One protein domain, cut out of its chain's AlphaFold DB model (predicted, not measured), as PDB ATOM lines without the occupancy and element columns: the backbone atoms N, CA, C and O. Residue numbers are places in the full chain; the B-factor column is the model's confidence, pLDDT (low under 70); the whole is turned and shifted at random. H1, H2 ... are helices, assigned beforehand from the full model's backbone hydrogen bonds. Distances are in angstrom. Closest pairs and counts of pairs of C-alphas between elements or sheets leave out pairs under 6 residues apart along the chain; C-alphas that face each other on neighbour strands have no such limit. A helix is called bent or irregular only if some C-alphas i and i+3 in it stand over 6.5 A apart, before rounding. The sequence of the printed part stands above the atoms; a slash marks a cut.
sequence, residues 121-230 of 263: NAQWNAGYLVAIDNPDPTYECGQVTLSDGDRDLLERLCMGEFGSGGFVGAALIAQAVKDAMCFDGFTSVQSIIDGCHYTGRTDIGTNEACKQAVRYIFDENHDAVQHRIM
ATOM      1  N   ASN A 121      63.818 169.278 -62.900       94.19
ATOM      2  CA  ASN A 121      65.228 168.963 -62.672       94.19
ATOM      3  C   ASN A 121      65.527 168.867 -61.178       94.19
ATOM      4  O   ASN A 121      66.262 167.974 -60.767       94.19
ATOM      5  N   ALA A 122      64.948 169.750 -60.361       93.62
ATOM      6  CA  ALA A 122      65.075 169.661 -58.909       93.62
ATOM      7  C   ALA A 122      64.510 168.337 -58.367       93.62
ATOM      8  O   ALA A 122      65.178 167.682 -57.570       93.62
ATOM      9  N   GLN A 123      63.337 167.907 -58.843       94.81
ATOM     10  CA  GLN A 123      62.736 166.627 -58.450       94.81
ATOM     11  C   GLN A 123      63.604 165.430 -58.871       94.81
ATOM     12  O   GLN A 123      63.894 164.555 -58.059       94.81
ATOM     13  N   TRP A 124      64.092 165.408 -60.112       94.94
ATOM     14  CA  TRP A 124      64.968 164.333 -60.584       94.94
ATOM     15  C   TRP A 124      66.306 164.289 -59.842       94.94
ATOM     16  O   TRP A 124      66.787 163.208 -59.509       94.94
ATOM     17  N   ASN A 125      66.893 165.451 -59.547       94.06
ATOM     18  CA  ASN A 125      68.130 165.553 -58.769       94.06
ATOM     19  C   ASN A 125      67.937 165.136 -57.305       94.06
ATOM     20  O   ASN A 125      68.896 164.688 -56.680       94.06
ATOM     21  N   ALA A 126      66.721 165.265 -56.768       93.50
ATOM     22  CA  ALA A 126      66.352 164.754 -55.450       93.50
ATOM     23  C   ALA A 126      66.126 163.229 -55.430       93.50
ATOM     24  O   ALA A 126      65.941 162.660 -54.359       93.50
ATOM     25  N   GLY A 127      66.178 162.562 -56.590       93.06
ATOM     26  CA  GLY A 127      66.096 161.106 -56.702       93.06
ATOM     27  C   GLY A 127      64.695 160.556 -56.967       93.06
ATOM     28  O   GLY A 127      64.550 159.342 -57.068       93.06
ATOM     29  N   TYR A 128      63.676 161.406 -57.139       96.44
ATOM     30  CA  TYR A 128      62.329 160.934 -57.470       96.44
ATOM     31  C   TYR A 128      62.293 160.296 -58.866       96.44
ATOM     32  O   TYR A 128      62.935 160.772 -59.812       96.44
ATOM     33  N   LEU A 129      61.522 159.214 -58.996       96.56
ATOM     34  CA  LEU A 129      61.388 158.442 -60.233       96.56
ATOM     35  C   LEU A 129      60.580 159.188 -61.296       96.56
ATOM     36  O   LEU A 129      60.855 159.037 -62.487       96.56
ATOM     37  N   VAL A 130      59.585 159.977 -60.884       96.00
ATOM     38  CA  VAL A 130      58.723 160.755 -61.779       96.00
ATOM     39  C   VAL A 130      58.588 162.177 -61.242       96.00
ATOM     40  O   VAL A 130      58.265 162.382 -60.075       96.00
ATOM     41  N   ALA A 131      58.832 163.167 -62.097       95.19
ATOM     42  CA  ALA A 131      58.546 164.560 -61.783       95.19
ATOM     43  C   ALA A 131      57.061 164.869 -62.018       95.19
ATOM     44  O   ALA A 131      56.457 164.424 -62.997       95.19
ATOM     45  N   ILE A 132      56.481 165.656 -61.122       93.50
ATOM     46  CA  ILE A 132      55.066 166.029 -61.126       93.50
ATOM     47  C   ILE A 132      54.911 167.549 -61.150       93.50
ATOM     48  O   ILE A 132      55.844 168.289 -60.829       93.50
ATOM     49  N   ASP A 133      53.733 168.021 -61.552       90.56
ATOM     50  CA  ASP A 133      53.433 169.455 -61.673       90.56
ATOM     51  C   ASP A 133      53.147 170.132 -60.334       90.56
ATOM     52  O   ASP A 133      53.249 171.354 -60.205       90.56
ATOM     53  N   ASN A 134      52.800 169.344 -59.327       88.12
ATOM     54  CA  ASN A 134      52.481 169.798 -57.989       88.12
ATOM     55  C   ASN A 134      53.312 169.048 -56.945       88.12
ATOM     56  O   ASN A 134      52.724 168.399 -56.089       88.12
ATOM     57  N   PRO A 135      54.658 169.115 -56.983       91.19
ATOM     58  CA  PRO A 135      55.444 168.545 -55.900       91.19
ATOM     59  C   PRO A 135      55.058 169.231 -54.590       91.19
ATOM     60  O   PRO A 135      54.843 170.446 -54.567       91.19
ATOM     61  N   ASP A 136      54.994 168.457 -53.514       89.75
ATOM     62  CA  ASP A 136      54.867 168.960 -52.154       89.75
ATOM     63  C   ASP A 136      56.254 168.948 -51.493       89.75
ATOM     64  O   ASP A 136      56.710 167.900 -51.032       89.75
ATOM     65  N   PRO A 137      56.949 170.097 -51.391       87.69
ATOM     66  CA  PRO A 137      58.267 170.157 -50.767       87.69
ATOM     67  C   PRO A 137      58.251 169.849 -49.264       87.69
ATOM     68  O   PRO A 137      59.316 169.731 -48.667       87.69
ATOM     69  N   THR A 138      57.066 169.780 -48.648       87.12
ATOM     70  CA  THR A 138      56.873 169.411 -47.239       87.12
ATOM     71  C   THR A 138      56.536 167.932 -47.048       87.12
ATOM     72  O   THR A 138      56.403 167.485 -45.909       87.12
ATOM     73  N   TYR A 139      56.410 167.169 -48.141       90.06
ATOM     74  CA  TYR A 139      56.166 165.735 -48.092       90.06
ATOM     75  C   TYR A 139      57.361 164.998 -47.483       90.06
ATOM     76  O   TYR A 139      58.458 164.985 -48.040       90.06
ATOM     77  N   GLU A 140      57.108 164.343 -46.352       88.62
ATOM     78  CA  GLU A 140      58.040 163.438 -45.685       88.62
ATOM     79  C   GLU A 140      57.261 162.237 -45.122       88.62
ATOM     80  O   GLU A 140      56.495 162.382 -44.164       88.62
ATOM     81  N   CYS A 141      57.458 161.044 -45.689       89.31
ATOM     82  CA  CYS A 141      56.969 159.784 -45.116       89.31
ATOM     83  C   CYS A 141      58.100 159.108 -44.332       89.31
ATOM     84  O   CYS A 141      59.254 159.071 -44.761       89.31
ATOM     85  N   GLY A 142      57.773 158.594 -43.147       87.88
ATOM     86  CA  GLY A 142      58.719 157.847 -42.327       87.88
ATOM     87  C   GLY A 142      59.065 156.478 -42.920       87.88
ATOM     88  O   GLY A 142      58.394 155.966 -43.817       87.88
ATOM     89  N   GLN A 143      60.110 155.853 -42.379       93.88
ATOM     90  CA  GLN A 143      60.475 154.499 -42.782       93.88
ATOM     91  C   GLN A 143      59.489 153.461 -42.236       93.88
ATOM     92  O   GLN A 143      59.094 153.490 -41.065       93.88
ATOM     93  N   VAL A 144      59.135 152.498 -43.087       95.75
ATOM     94  CA  VAL A 144      58.255 151.381 -42.748       95.75
ATOM     95  C   VAL A 144      58.987 150.067 -42.968       95.75
ATOM     96  O   VAL A 144      59.434 149.765 -44.067       95.75
ATOM     97  N   THR A 145      59.084 149.251 -41.922       96.38
ATOM     98  CA  THR A 145      59.586 147.877 -42.014       96.38
ATOM     99  C   THR A 145      58.408 146.919 -42.101       96.38
ATOM    100  O   THR A 145      57.624 146.820 -41.155       96.38
ATOM    101  N   LEU A 146      58.299 146.191 -43.212       97.25
ATOM    102  CA  LEU A 146      57.269 145.172 -43.412       97.25
ATOM    103  C   LEU A 146      57.639 143.852 -42.729       97.25
ATOM    104  O   LEU A 146      58.813 143.505 -42.593       97.25
ATOM    105  N   SER A 147      56.619 143.086 -42.341       97.38
ATOM    106  CA  SER A 147      56.796 141.660 -42.060       97.38
ATOM    107  C   SER A 147      57.021 140.885 -43.364       97.38
ATOM    108  O   SER A 147      56.582 141.331 -44.423       97.38
ATOM    109  N   ASP A 148      57.623 139.692 -43.303       96.81
ATOM    110  CA  ASP A 148      57.779 138.822 -44.485       96.81
ATOM    111  C   ASP A 148      56.425 138.552 -45.184       96.81
ATOM    112  O   ASP A 148      56.348 138.503 -46.410       96.81
ATOM    113  N   GLY A 149      55.343 138.415 -44.404       97.44
ATOM    114  CA  GLY A 149      53.993 138.189 -44.925       97.44
ATOM    115  C   GLY A 149      53.374 139.424 -45.583       97.44
ATOM    116  O   GLY A 149      52.778 139.307 -46.650       97.44
ATOM    117  N   ASP A 150      53.539 140.604 -44.980       98.31
ATOM    118  CA  ASP A 150      53.091 141.867 -45.581       98.31
ATOM    119  C   ASP A 150      53.891 142.198 -46.841       98.31
ATOM    120  O   ASP A 150      53.317 142.659 -47.823       98.31
ATOM    121  N   ARG A 151      55.197 141.915 -46.840       98.44
ATOM    122  CA  ARG A 151      56.060 142.063 -48.012       98.44
ATOM    123  C   ARG A 151      55.564 141.210 -49.175       98.44
ATOM    124  O   ARG A 151      55.298 141.756 -50.240       98.44
ATOM    125  N   ASP A 152      55.389 139.905 -48.969       98.19
ATOM    126  CA  ASP A 152      54.875 139.012 -50.016       98.19
ATOM    127  C   ASP A 152      53.485 139.455 -50.511       98.19
ATOM    128  O   ASP A 152      53.219 139.474 -51.715       98.19
ATOM    129  N   LEU A 153      52.602 139.867 -49.596       98.44
ATOM    130  CA  LEU A 153      51.276 140.367 -49.952       98.44
ATOM    131  C   LEU A 153      51.338 141.654 -50.780       98.44
ATOM    132  O   LEU A 153      50.608 141.768 -51.762       98.44
ATOM    133  N   LEU A 154      52.212 142.597 -50.424       98.56
ATOM    134  CA  LEU A 154      52.387 143.847 -51.156       98.56
ATOM    135  C   LEU A 154      52.990 143.621 -52.543       98.56
ATOM    136  O   LEU A 154      52.545 144.228 -53.514       98.56
ATOM    137  N   GLU A 155      53.966 142.725 -52.667       98.44
ATOM    138  CA  GLU A 155      54.548 142.369 -53.963       98.44
ATOM    139  C   GLU A 155      53.484 141.765 -54.898       98.44
ATOM    140  O   GLU A 155      53.456 142.072 -56.094       98.44
ATOM    141  N   ARG A 156      52.570 140.935 -54.372       98.19
ATOM    142  CA  ARG A 156      51.416 140.412 -55.125       98.19
ATOM    143  C   ARG A 156      50.372 141.489 -55.412       98.19
ATOM    144  O   ARG A 156      49.825 141.508 -56.511       98.19
ATOM    145  N   LEU A 157      50.134 142.407 -54.477       98.12
ATOM    146  CA  LEU A 157      49.237 143.546 -54.678       98.12
ATOM    147  C   LEU A 157      49.726 144.447 -55.817       98.12
ATOM    148  O   LEU A 157      48.941 144.769 -56.702       98.12
ATOM    149  N   CYS A 158      51.020 144.776 -55.863       97.38
ATOM    150  CA  CYS A 158      51.608 145.548 -56.962       97.38
ATOM    151  C   CYS A 158      51.383 144.860 -58.318       97.38
ATOM    152  O   CYS A 158      51.033 145.521 -59.295       97.38
ATOM    153  N   MET A 159      51.518 143.530 -58.372       95.50
ATOM    154  CA  MET A 159      51.224 142.755 -59.581       95.50
ATOM    155  C   MET A 159      49.735 142.806 -59.950       95.50
ATOM    156  O   MET A 159      49.395 142.965 -61.123       95.50
ATOM    157  N   GLY A 160      48.853 142.664 -58.959       94.38
ATOM    158  CA  GLY A 160      47.406 142.664 -59.146       94.38
ATOM    159  C   GLY A 160      46.838 144.015 -59.575       94.38
ATOM    160  O   GLY A 160      45.929 144.040 -60.400       94.38
ATOM    161  N   GLU A 161      47.366 145.112 -59.032       93.62
ATOM    162  CA  GLU A 161      46.924 146.477 -59.336       93.62
ATOM    163  C   GLU A 161      47.566 147.023 -60.608       93.62
ATOM    164  O   GLU A 161      46.903 147.675 -61.413       93.62
ATOM    165  N   PHE A 162      48.865 146.763 -60.803       89.75
ATOM    166  CA  PHE A 162      49.603 147.396 -61.891       89.75
ATOM    167  C   PHE A 162      50.796 146.585 -62.417       89.75
ATOM    168  O   PHE A 162      51.825 147.141 -62.802       89.75
ATOM    169  N   GLY A 163      50.666 145.259 -62.499       84.12
ATOM    170  CA  GLY A 163      51.769 144.366 -62.875       84.12
ATOM    171  C   GLY A 163      52.399 144.605 -64.255       84.12
ATOM    172  O   GLY A 163      53.557 144.240 -64.463       84.12
ATOM    173  N   SER A 164      51.682 145.235 -65.195       85.50
ATOM    174  CA  SER A 164      52.207 145.641 -66.511       85.50
ATOM    175  C   SER A 164      52.909 147.006 -66.514       85.50
ATOM    176  O   SER A 164      53.556 147.351 -67.506       85.50
ATOM    177  N   GLY A 165      52.808 147.767 -65.419       86.44
ATOM    178  CA  GLY A 165      53.351 149.121 -65.265       86.44
ATOM    179  C   GLY A 165      54.874 149.192 -65.106       86.44
ATOM    180  O   GLY A 165      55.442 150.288 -65.070       86.44
ATOM    181  N   GLY A 166      55.545 148.037 -65.029       92.06
ATOM    182  CA  GLY A 166      56.985 147.938 -64.805       92.06
ATOM    183  C   GLY A 166      57.395 148.437 -63.417       92.06
ATOM    184  O   GLY A 166      56.569 148.559 -62.514       92.06
ATOM    185  N   PHE A 167      58.686 148.730 -63.251       94.75
ATOM    186  CA  PHE A 167      59.248 149.162 -61.969       94.75
ATOM    187  C   PHE A 167      58.594 150.453 -61.447       94.75
ATOM    188  O   PHE A 167      58.138 150.486 -60.310       94.75
ATOM    189  N   VAL A 168      58.474 151.484 -62.292       95.69
ATOM    190  CA  VAL A 168      57.902 152.785 -61.895       95.69
ATOM    191  C   VAL A 168      56.428 152.656 -61.500       95.69
ATOM    192  O   VAL A 168      56.026 153.176 -60.463       95.69
ATOM    193  N   GLY A 169      55.622 151.923 -62.280       95.31
ATOM    194  CA  GLY A 169      54.210 151.702 -61.956       95.31
ATOM    195  C   GLY A 169      54.028 150.956 -60.633       95.31
ATOM    196  O   GLY A 169      53.228 151.369 -59.797       95.31
ATOM    197  N   ALA A 170      54.820 149.904 -60.401       96.94
ATOM    198  CA  ALA A 170      54.807 149.182 -59.133       96.94
ATOM    199  C   ALA A 170      55.300 150.047 -57.956       96.94
ATOM    200  O   ALA A 170      54.754 149.942 -56.861       96.94
ATOM    201  N   ALA A 171      56.280 150.932 -58.173       98.12
ATOM    202  CA  ALA A 171      56.784 151.847 -57.146       98.12
ATOM    203  C   ALA A 171      55.727 152.876 -56.720       98.12
ATOM    204  O   ALA A 171      55.616 153.163 -55.533       98.12
ATOM    205  N   LEU A 172      54.894 153.363 -57.646       98.31
ATOM    206  CA  LEU A 172      53.762 154.240 -57.320       98.31
ATOM    207  C   LEU A 172      52.715 153.532 -56.442       98.31
ATOM    208  O   LEU A 172      52.217 154.123 -55.484       98.31
ATOM    209  N   ILE A 173      52.412 152.256 -56.717       98.19
ATOM    210  CA  ILE A 173      51.516 151.446 -55.869       98.19
ATOM    211  C   ILE A 173      52.139 151.210 -54.488       98.19
ATOM    212  O   ILE A 173      51.478 151.392 -53.468       98.19
ATOM    213  N   ALA A 174      53.420 150.837 -54.440       98.50
ATOM    214  CA  ALA A 174      54.131 150.628 -53.184       98.50
ATOM    215  C   ALA A 174      54.197 151.917 -52.345       98.50
ATOM    216  O   ALA A 174      53.961 151.856 -51.138       98.50
ATOM    217  N   GLN A 175      54.442 153.077 -52.965       98.56
ATOM    218  CA  GLN A 175      54.424 154.372 -52.280       98.56
ATOM    219  C   GLN A 175      53.037 154.676 -51.704       98.56
ATOM    220  O   GLN A 175      52.953 155.027 -50.534       98.56
ATOM    221  N   ALA A 176      51.952 154.446 -52.451       98.12
ATOM    222  CA  ALA A 176      50.592 154.646 -51.937       98.12
ATOM    223  C   ALA A 176      50.301 153.800 -50.680       98.12
ATOM    224  O   ALA A 176      49.663 154.255 -49.730       98.12
ATOM    225  N   VAL A 177      50.804 152.561 -50.639       98.31
ATOM    226  CA  VAL A 177      50.686 151.688 -49.461       98.31
ATOM    227  C   VAL A 177      51.549 152.191 -48.298       98.31
ATOM    228  O   VAL A 177      51.075 152.217 -47.161       98.31
ATOM    229  N   LYS A 178      52.791 152.618 -48.562       98.00
ATOM    230  CA  LYS A 178      53.683 153.217 -47.551       98.00
ATOM    231  C   LYS A 178      53.050 154.476 -46.952       98.00
ATOM    232  O   LYS A 178      53.001 154.617 -45.732       98.00
ATOM    233  N   ASP A 179      52.478 155.329 -47.793       96.88
ATOM    234  CA  ASP A 179      51.787 156.551 -47.395       96.88
ATOM    235  C   ASP A 179      50.555 156.256 -46.531       96.88
ATOM    236  O   ASP A 179      50.371 156.876 -45.482       96.88
ATOM    237  N   ALA A 180      49.741 155.257 -46.879       95.94
ATOM    238  CA  ALA A 180      48.637 154.833 -46.019       95.94
ATOM    239  C   ALA A 180      49.131 154.383 -44.624       95.94
ATOM    240  O   ALA A 180      48.524 154.717 -43.604       95.94
ATOM    241  N   MET A 181      50.273 153.694 -44.535       96.12
ATOM    242  CA  MET A 181      50.871 153.351 -43.236       96.12
ATOM    243  C   MET A 181      51.370 154.593 -42.478       96.12
ATOM    244  O   MET A 181      51.067 154.749 -41.295       96.12
ATOM    245  N   CYS A 182      52.097 155.490 -43.152       94.06
ATOM    246  CA  CYS A 182      52.676 156.709 -42.573       94.06
ATOM    247  C   CYS A 182      51.625 157.708 -42.065       94.06
ATOM    248  O   CYS A 182      51.818 158.316 -41.009       94.06
ATOM    249  N   PHE A 183      50.553 157.916 -42.834       92.06
ATOM    250  CA  PHE A 183      49.630 159.042 -42.655       92.06
ATOM    251  C   PHE A 183      48.225 158.633 -42.193       92.06
ATOM    252  O   PHE A 183      47.540 159.465 -41.597       92.06
ATOM    253  N   ASP A 184      47.793 157.390 -42.437       91.19
ATOM    254  CA  ASP A 184      46.473 156.886 -42.012       91.19
ATOM    255  C   ASP A 184      46.562 155.870 -40.865       91.19
ATOM    256  O   ASP A 184      45.545 155.462 -40.303       91.19
ATOM    257  N   GLY A 185      47.780 155.501 -40.456       90.50
ATOM    258  CA  GLY A 185      48.021 154.667 -39.279       90.50
ATOM    259  C   GLY A 185      47.692 153.189 -39.481       90.50
ATOM    260  O   GLY A 185      47.559 152.454 -38.500       90.50
ATOM    261  N   PHE A 186      47.568 152.734 -40.731       94.56
ATOM    262  CA  PHE A 186      47.456 151.310 -41.023       94.56
ATOM    263  C   PHE A 186      48.729 150.566 -40.608       94.56
ATOM    264  O   PHE A 186      49.847 151.043 -40.798       94.56
ATOM    265  N   THR A 187      48.561 149.364 -40.057       93.81
ATOM    266  CA  THR A 187      49.671 148.579 -39.487       93.81
ATOM    267  C   THR A 187      49.997 147.310 -40.272       93.81
ATOM    268  O   THR A 187      50.904 146.579 -39.882       93.81
ATOM    269  N   SER A 188      49.235 146.996 -41.322       96.94
ATOM    270  CA  SER A 188      49.469 145.837 -42.193       96.94
ATOM    271  C   SER A 188      48.936 146.080 -43.600       96.94
ATOM    272  O   SER A 188      47.983 146.841 -43.791       96.94
ATOM    273  N   VAL A 189      49.502 145.386 -44.585       97.88
ATOM    274  CA  VAL A 189      49.086 145.500 -45.992       97.88
ATOM    275  C   VAL A 189      47.662 144.983 -46.170       97.88
ATOM    276  O   VAL A 189      46.874 145.590 -46.887       97.88
ATOM    277  N   GLN A 190      47.279 143.929 -45.444       97.81
ATOM    278  CA  GLN A 190      45.907 143.418 -45.482       97.81
ATOM    279  C   GLN A 190      44.887 144.469 -45.015       97.81
ATOM    280  O   GLN A 190      43.859 144.649 -45.660       97.81
ATOM    281  N   SER A 191      45.184 145.209 -43.937       97.69
ATOM    282  CA  SER A 191      44.275 146.254 -43.444       97.69
ATOM    283  C   SER A 191      44.098 147.409 -44.434       97.69
ATOM    284  O   SER A 191      43.015 147.984 -44.504       97.69
ATOM    285  N   ILE A 192      45.128 147.703 -45.234       97.81
ATOM    286  CA  ILE A 192      45.079 148.704 -46.308       97.81
ATOM    287  C   ILE A 192      44.255 148.188 -47.480       97.81
ATOM    288  O   ILE A 192      43.435 148.928 -48.009       97.81
ATOM    289  N   ILE A 193      44.425 146.923 -47.872       97.62
ATOM    290  CA  ILE A 193      43.617 146.330 -48.945       97.62
ATOM    291  C   ILE A 193      42.129 146.434 -48.599       97.62
ATOM    292  O   ILE A 193      41.338 146.924 -49.406       97.62
ATOM    293  N   ASP A 194      41.771 146.047 -47.375       96.62
ATOM    294  CA  ASP A 194      40.384 146.046 -46.917       96.62
ATOM    295  C   ASP A 194      39.845 147.474 -46.715       96.62
ATOM    296  O   ASP A 194      38.729 147.785 -47.137       96.62
ATOM    297  N   GLY A 195      40.636 148.343 -46.074       95.50
ATOM    298  CA  GLY A 195      40.234 149.697 -45.682       95.50
ATOM    299  C   GLY A 195      40.281 150.733 -46.806       95.50
ATOM    300  O   GLY A 195      39.448 151.635 -46.829       95.50
ATOM    301  N   CYS A 196      41.214 150.591 -47.747       94.38
ATOM    302  CA  CYS A 196      41.368 151.472 -48.909       94.38
ATOM    303  C   CYS A 196      40.768 150.872 -50.192       94.38
ATOM    304  O   CYS A 196      40.858 151.487 -51.250       94.38
ATOM    305  N   HIS A 197      40.131 149.699 -50.100       94.00
ATOM    306  CA  HIS A 197      39.401 149.039 -51.188       94.00
ATOM    307  C   HIS A 197      40.241 148.737 -52.435       94.00
ATOM    308  O   HIS A 197      39.768 148.886 -53.565       94.00
ATOM    309  N   TYR A 198      41.468 148.263 -52.232       94.31
ATOM    310  CA  TYR A 198      42.262 147.695 -53.319       94.31
ATOM    311  C   TYR A 198      41.561 146.447 -53.885       94.31
ATOM    312  O   TYR A 198      40.984 145.648 -53.143       94.31
ATOM    313  N   THR A 199      41.589 146.279 -55.208       92.12
ATOM    314  CA  THR A 199      40.854 145.204 -55.916       92.12
ATOM    315  C   THR A 199      41.756 144.293 -56.742       92.12
ATOM    316  O   THR A 199      41.304 143.267 -57.261       92.12
ATOM    317  N   GLY A 200      43.035 144.639 -56.834       91.50
ATOM    318  CA  GLY A 200      44.078 143.870 -57.476       91.50
ATOM    319  C   GLY A 200      44.137 142.463 -56.905       91.50
ATOM    320  O   GLY A 200      44.114 142.236 -55.693       91.50
ATOM    321  N   ARG A 201      44.212 141.483 -57.803       91.69
ATOM    322  CA  ARG A 201      44.302 140.082 -57.408       91.69
ATOM    323  C   ARG A 201      45.601 139.836 -56.661       91.69
ATOM    324  O   ARG A 201      46.677 139.962 -57.233       91.69
ATOM    325  N   THR A 202      45.491 139.408 -55.411       95.62
ATOM    326  CA  THR A 202      46.640 138.968 -54.620       95.62
ATOM    327  C   THR A 202      46.799 137.450 -54.637       95.62
ATOM    328  O   THR A 202      47.821 136.943 -54.215       95.62
ATOM    329  N   ASP A 203      45.858 136.675 -55.172       92.88
ATOM    330  CA  ASP A 203      45.967 135.210 -55.278       92.88
ATOM    331  C   ASP A 203      46.884 134.727 -56.424       92.88
ATOM    332  O   ASP A 203      47.041 133.524 -56.642       92.88
ATOM    333  N   ILE A 204      47.491 135.660 -57.157       88.75
ATOM    334  CA  ILE A 204      48.466 135.403 -58.219       88.75
ATOM    335  C   ILE A 204      49.896 135.634 -57.712       88.75
ATOM    336  O   ILE A 204      50.117 136.323 -56.720       88.75
ATOM    337  N   GLY A 205      50.882 135.048 -58.395       89.94
ATOM    338  CA  GLY A 205      52.294 135.331 -58.117       89.94
ATOM    339  C   GLY A 205      52.678 136.775 -58.459       89.94
ATOM    340  O   GLY A 205      51.910 137.494 -59.086       89.94
ATOM    341  N   THR A 206      53.888 137.181 -58.081       94.25
ATOM    342  CA  THR A 206      54.459 138.501 -58.392       94.25
ATOM    343  C   THR A 206      55.537 138.418 -59.490       94.25
ATOM    344  O   THR A 206      55.894 137.323 -59.934       94.25
ATOM    345  N   ASN A 207      56.072 139.560 -59.930       92.75
ATOM    346  CA  ASN A 207      57.187 139.660 -60.878       92.75
ATOM    347  C   ASN A 207      58.375 140.443 -60.278       92.75
ATOM    348  O   ASN A 207      58.256 141.061 -59.223       92.75
ATOM    349  N   GLU A 208      59.537 140.408 -60.939       94.69
ATOM    350  CA  GLU A 208      60.754 141.050 -60.412       94.69
ATOM    351  C   GLU A 208      60.623 142.573 -60.272       94.69
ATOM    352  O   GLU A 208      61.111 143.127 -59.291       94.69
ATOM    353  N   ALA A 209      59.898 143.244 -61.174       94.81
ATOM    354  CA  ALA A 209      59.664 144.684 -61.079       94.81
ATOM    355  C   ALA A 209      58.880 145.059 -59.809       94.81
ATOM    356  O   ALA A 209      59.209 146.043 -59.152       94.81
ATOM    357  N   CYS A 210      57.891 144.246 -59.421       96.94
ATOM    358  CA  CYS A 210      57.130 144.441 -58.187       96.94
ATOM    359  C   CYS A 210      58.003 144.238 -56.942       96.94
ATOM    360  O   CYS A 210      57.962 145.057 -56.028       96.94
ATOM    361  N   LYS A 211      58.842 143.196 -56.916       97.00
ATOM    362  CA  LYS A 211      59.789 142.966 -55.807       97.00
ATOM    363  C   LYS A 211      60.785 144.111 -55.655       97.00
ATOM    364  O   LYS A 211      61.049 144.565 -54.543       97.00
ATOM    365  N   GLN A 212      61.326 144.581 -56.778       97.19
ATOM    366  CA  GLN A 212      62.267 145.696 -56.824       97.19
ATOM    367  C   GLN A 212      61.612 146.996 -56.362       97.19
ATOM    368  O   GLN A 212      62.209 147.706 -55.563       97.19
ATOM    369  N   ALA A 213      60.377 147.269 -56.781       97.88
ATOM    370  CA  ALA A 213      59.613 148.422 -56.317       97.88
ATOM    371  C   ALA A 213      59.361 148.396 -54.804       97.88
ATOM    372  O   ALA A 213      59.587 149.396 -54.128       97.88
ATOM    373  N   VAL A 214      58.945 147.250 -54.250       98.44
ATOM    374  CA  VAL A 214      58.722 147.122 -52.800       98.44
ATOM    375  C   VAL A 214      60.024 147.321 -52.026       98.44
ATOM    376  O   VAL A 214      60.026 148.050 -51.038       98.44
ATOM    377  N   ARG A 215      61.140 146.744 -52.490       97.94
ATOM    378  CA  ARG A 215      62.467 147.002 -51.910       97.94
ATOM    379  C   ARG A 215      62.829 148.489 -51.958       97.94
ATOM    380  O   ARG A 215      63.162 149.049 -50.920       97.94
ATOM    381  N   TYR A 216      62.712 149.116 -53.124       97.75
ATOM    382  CA  TYR A 216      63.076 150.517 -53.332       97.75
ATOM    383  C   TYR A 216      62.306 151.460 -52.396       97.75
ATOM    384  O   TYR A 216      62.879 152.331 -51.746       97.75
ATOM    385  N   ILE A 217      60.997 151.238 -52.254       98.38
ATOM    386  CA  ILE A 217      60.130 152.103 -51.447       98.38
ATOM    387  C   ILE A 217      60.237 151.825 -49.938       98.38
ATOM    388  O   ILE A 217      60.237 152.765 -49.143       98.38
ATOM    389  N   PHE A 218      60.312 150.557 -49.516       98.12
ATOM    390  CA  PHE A 218      60.258 150.191 -48.091       98.12
ATOM    391  C   PHE A 218      61.631 149.944 -47.461       98.12
ATOM    392  O   PHE A 218      61.872 150.383 -46.337       98.12
ATOM    393  N   ASP A 219      62.536 149.250 -48.155       96.44
ATOM    394  CA  ASP A 219      63.837 148.883 -47.580       96.44
ATOM    395  C   ASP A 219      64.844 150.028 -47.712       96.44
ATOM    396  O   ASP A 219      65.547 150.348 -46.755       96.44
ATOM    397  N   GLU A 220      64.892 150.648 -48.892       95.75
ATOM    398  CA  GLU A 220      65.759 151.799 -49.189       95.75
ATOM    399  C   GLU A 220      65.111 153.134 -48.814       95.75
ATOM    400  O   GLU A 220      65.770 154.171 -48.796       95.75
ATOM    401  N   ASN A 221      63.830 153.092 -48.437       96.12
ATOM    402  CA  ASN A 221      63.054 154.243 -47.995       96.12
ATOM    403  C   ASN A 221      63.005 155.387 -49.025       96.12
ATOM    404  O   ASN A 221      62.903 156.554 -48.645       96.12
ATOM    405  N   HIS A 222      63.059 155.061 -50.318       96.38
ATOM    406  CA  HIS A 222      62.814 156.021 -51.388       96.38
ATOM    407  C   HIS A 222      61.314 156.261 -51.595       96.38
ATOM    408  O   HIS A 222      60.464 155.554 -51.046       96.38
ATOM    409  N   ASP A 223      61.005 157.245 -52.439       97.12
ATOM    410  CA  ASP A 223      59.659 157.569 -52.896       97.12
ATOM    411  C   ASP A 223      59.686 157.766 -54.423       97.12
ATOM    412  O   ASP A 223      60.659 158.271 -54.991       97.12
ATOM    413  N   ALA A 224      58.629 157.353 -55.121       97.56
ATOM    414  CA  ALA A 224      58.539 157.477 -56.574       97.56
ATOM    415  C   ALA A 224      58.281 158.926 -57.021       97.56
ATOM    416  O   ALA A 224      58.803 159.346 -58.055       97.56
ATOM    417  N   VAL A 225      57.506 159.690 -56.247       97.19
ATOM    418  CA  VAL A 225      57.203 161.111 -56.486       97.19
ATOM    419  C   VAL A 225      57.290 161.919 -55.196       97.19
ATOM    420  O   VAL A 225      57.065 161.390 -54.107       97.19
ATOM    421  N   GLN A 226      57.543 163.224 -55.321       95.44
ATOM    422  CA  GLN A 226      57.544 164.167 -54.198       95.44
ATOM    423  C   GLN A 226      56.122 164.591 -53.802       95.44
ATOM    424  O   GLN A 226      55.781 165.771 -53.834       95.44
ATOM    425  N   HIS A 227      55.248 163.635 -53.512       94.31
ATOM    426  CA  HIS A 227      53.902 163.907 -53.019       94.31
ATOM    427  C   HIS A 227      53.324 162.647 -52.397       94.31
ATOM    428  O   HIS A 227      53.567 161.542 -52.877       94.31
ATOM    429  N   ARG A 228      52.490 162.822 -51.379       94.88
ATOM    430  CA  ARG A 228      51.724 161.723 -50.799       94.88
ATOM    431  C   ARG A 228      50.698 161.193 -51.794       94.88
ATOM    432  O   ARG A 228      49.963 161.992 -52.368       94.88
ATOM    433  N   ILE A 229      50.591 159.881 -51.941       96.25
ATOM    434  CA  ILE A 229      49.604 159.204 -52.780       96.25
ATOM    435  C   ILE A 229      48.606 158.476 -51.877       96.25
ATOM    436  O   ILE A 229      48.981 157.618 -51.086       96.25
ATOM    437  N   MET A 230      47.319 158.797 -52.011       94.94
ATOM    438  CA  MET A 230      46.245 158.191 -51.209       94.94
ATOM    439  C   MET A 230      45.239 157.412 -52.041       94.94
ATOM    440  O   MET A 230      44.686 156.417 -51.572       94.94
TER     441      MET A 230
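AT A GLANCE: This is residues 121 to 230 of the 263 residues of an uncharacterized protein of Ruminococcus sp (UniProt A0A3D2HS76). Three helices, H2, H3 and H5, pack into a triangle with their lines mostly crossed, H3 passing nearest to the middle of the domain and the shorter H4 packing on H2. The small helix H1 lies well away from this core at one end of the longest axis, and a long stretch without a named element, residues 126 to 147, leads from it back to H2. The printed part has 110 residues with five named helices, in the order H1, H2, H3, H4, H5, and no named strand; the class is all helix. It is compact, with a radius of gyration of the C-alphas of 13.0 A and spans of 39 by 28 by 22 A.

IN THESE COORDINATES: The longest helix, H3, holds residues 166 to 184 and measures 26.6 A from C-alpha 166 at (56.985, 147.938, -64.805) to C-alpha 184 at (46.473, 156.886, -42.012). H2 holds residues 148 to 162 and measures 21.1 A. H5, residues 208 to 219, measures 15.3 A and ends with C-alpha 219 at (63.837, 148.883, -47.580); it is neither bent nor irregular, but only just, with C-alphas 216 and 219 6.0 A apart. H4 holds residues 189 to 196, 10.2 A. H1 holds residues 121 to 125, 5.9 A, and begins with C-alpha 121 at (65.228, 168.963, -62.672).

HOW THE PARTS SIT: H3 and H2 are the hubs, touching three helices each. H3 touches H5, with the closest C-alphas, those of Ala 171 and Ala 213, 4.5 A apart; they run the same way at a shallow tilt of 34 degrees, only just short of steep. H3 touches H2 with its residues 169 to 174 alone; the closest C-alphas, those of Ala 170 and Cys 158, are 5.3 A apart, and the two run opposite ways at a steep tilt of 58 degrees. H5 touches H2 with residues 210 to 214 alone, opposite ways at a steep tilt of 55 degrees; the C-alphas of Cys 210 and Glu 155 come closest, at 5.4 A. H2 touches H4 with residues 150 to 154 alone, the same way at a steep tilt of 45 degrees; the closest C-alphas, those of Asp 150 and Val 189, are 5.4 A apart. H3, with residues 177 to 180 alone, and H4 only just touch, with 3 pairs of C-alphas within 8 A, the closest those of Val 177 and Ile 192 at 7.1 A; they are about perpendicular, at 77 degrees. H4 and H5 are apart, and H1 is apart from H2, H3, H4 and H5. In H1, H2, H3, H4 and H5 every O i to N i+4 pair is within hydrogen-bond range.

THE WHOLE: The two C-alphas farthest apart, those of Ala 122 and Asp 203, are 39.6 A from each other. The links from H1 to H2, 22 residues, and from H4 to H5, 11 residues, are long; those from H2 to H3 and from H3 to H4 are tight. The printed part has no cut. Its mean pLDDT is 94.8, and no printed residue is under 70.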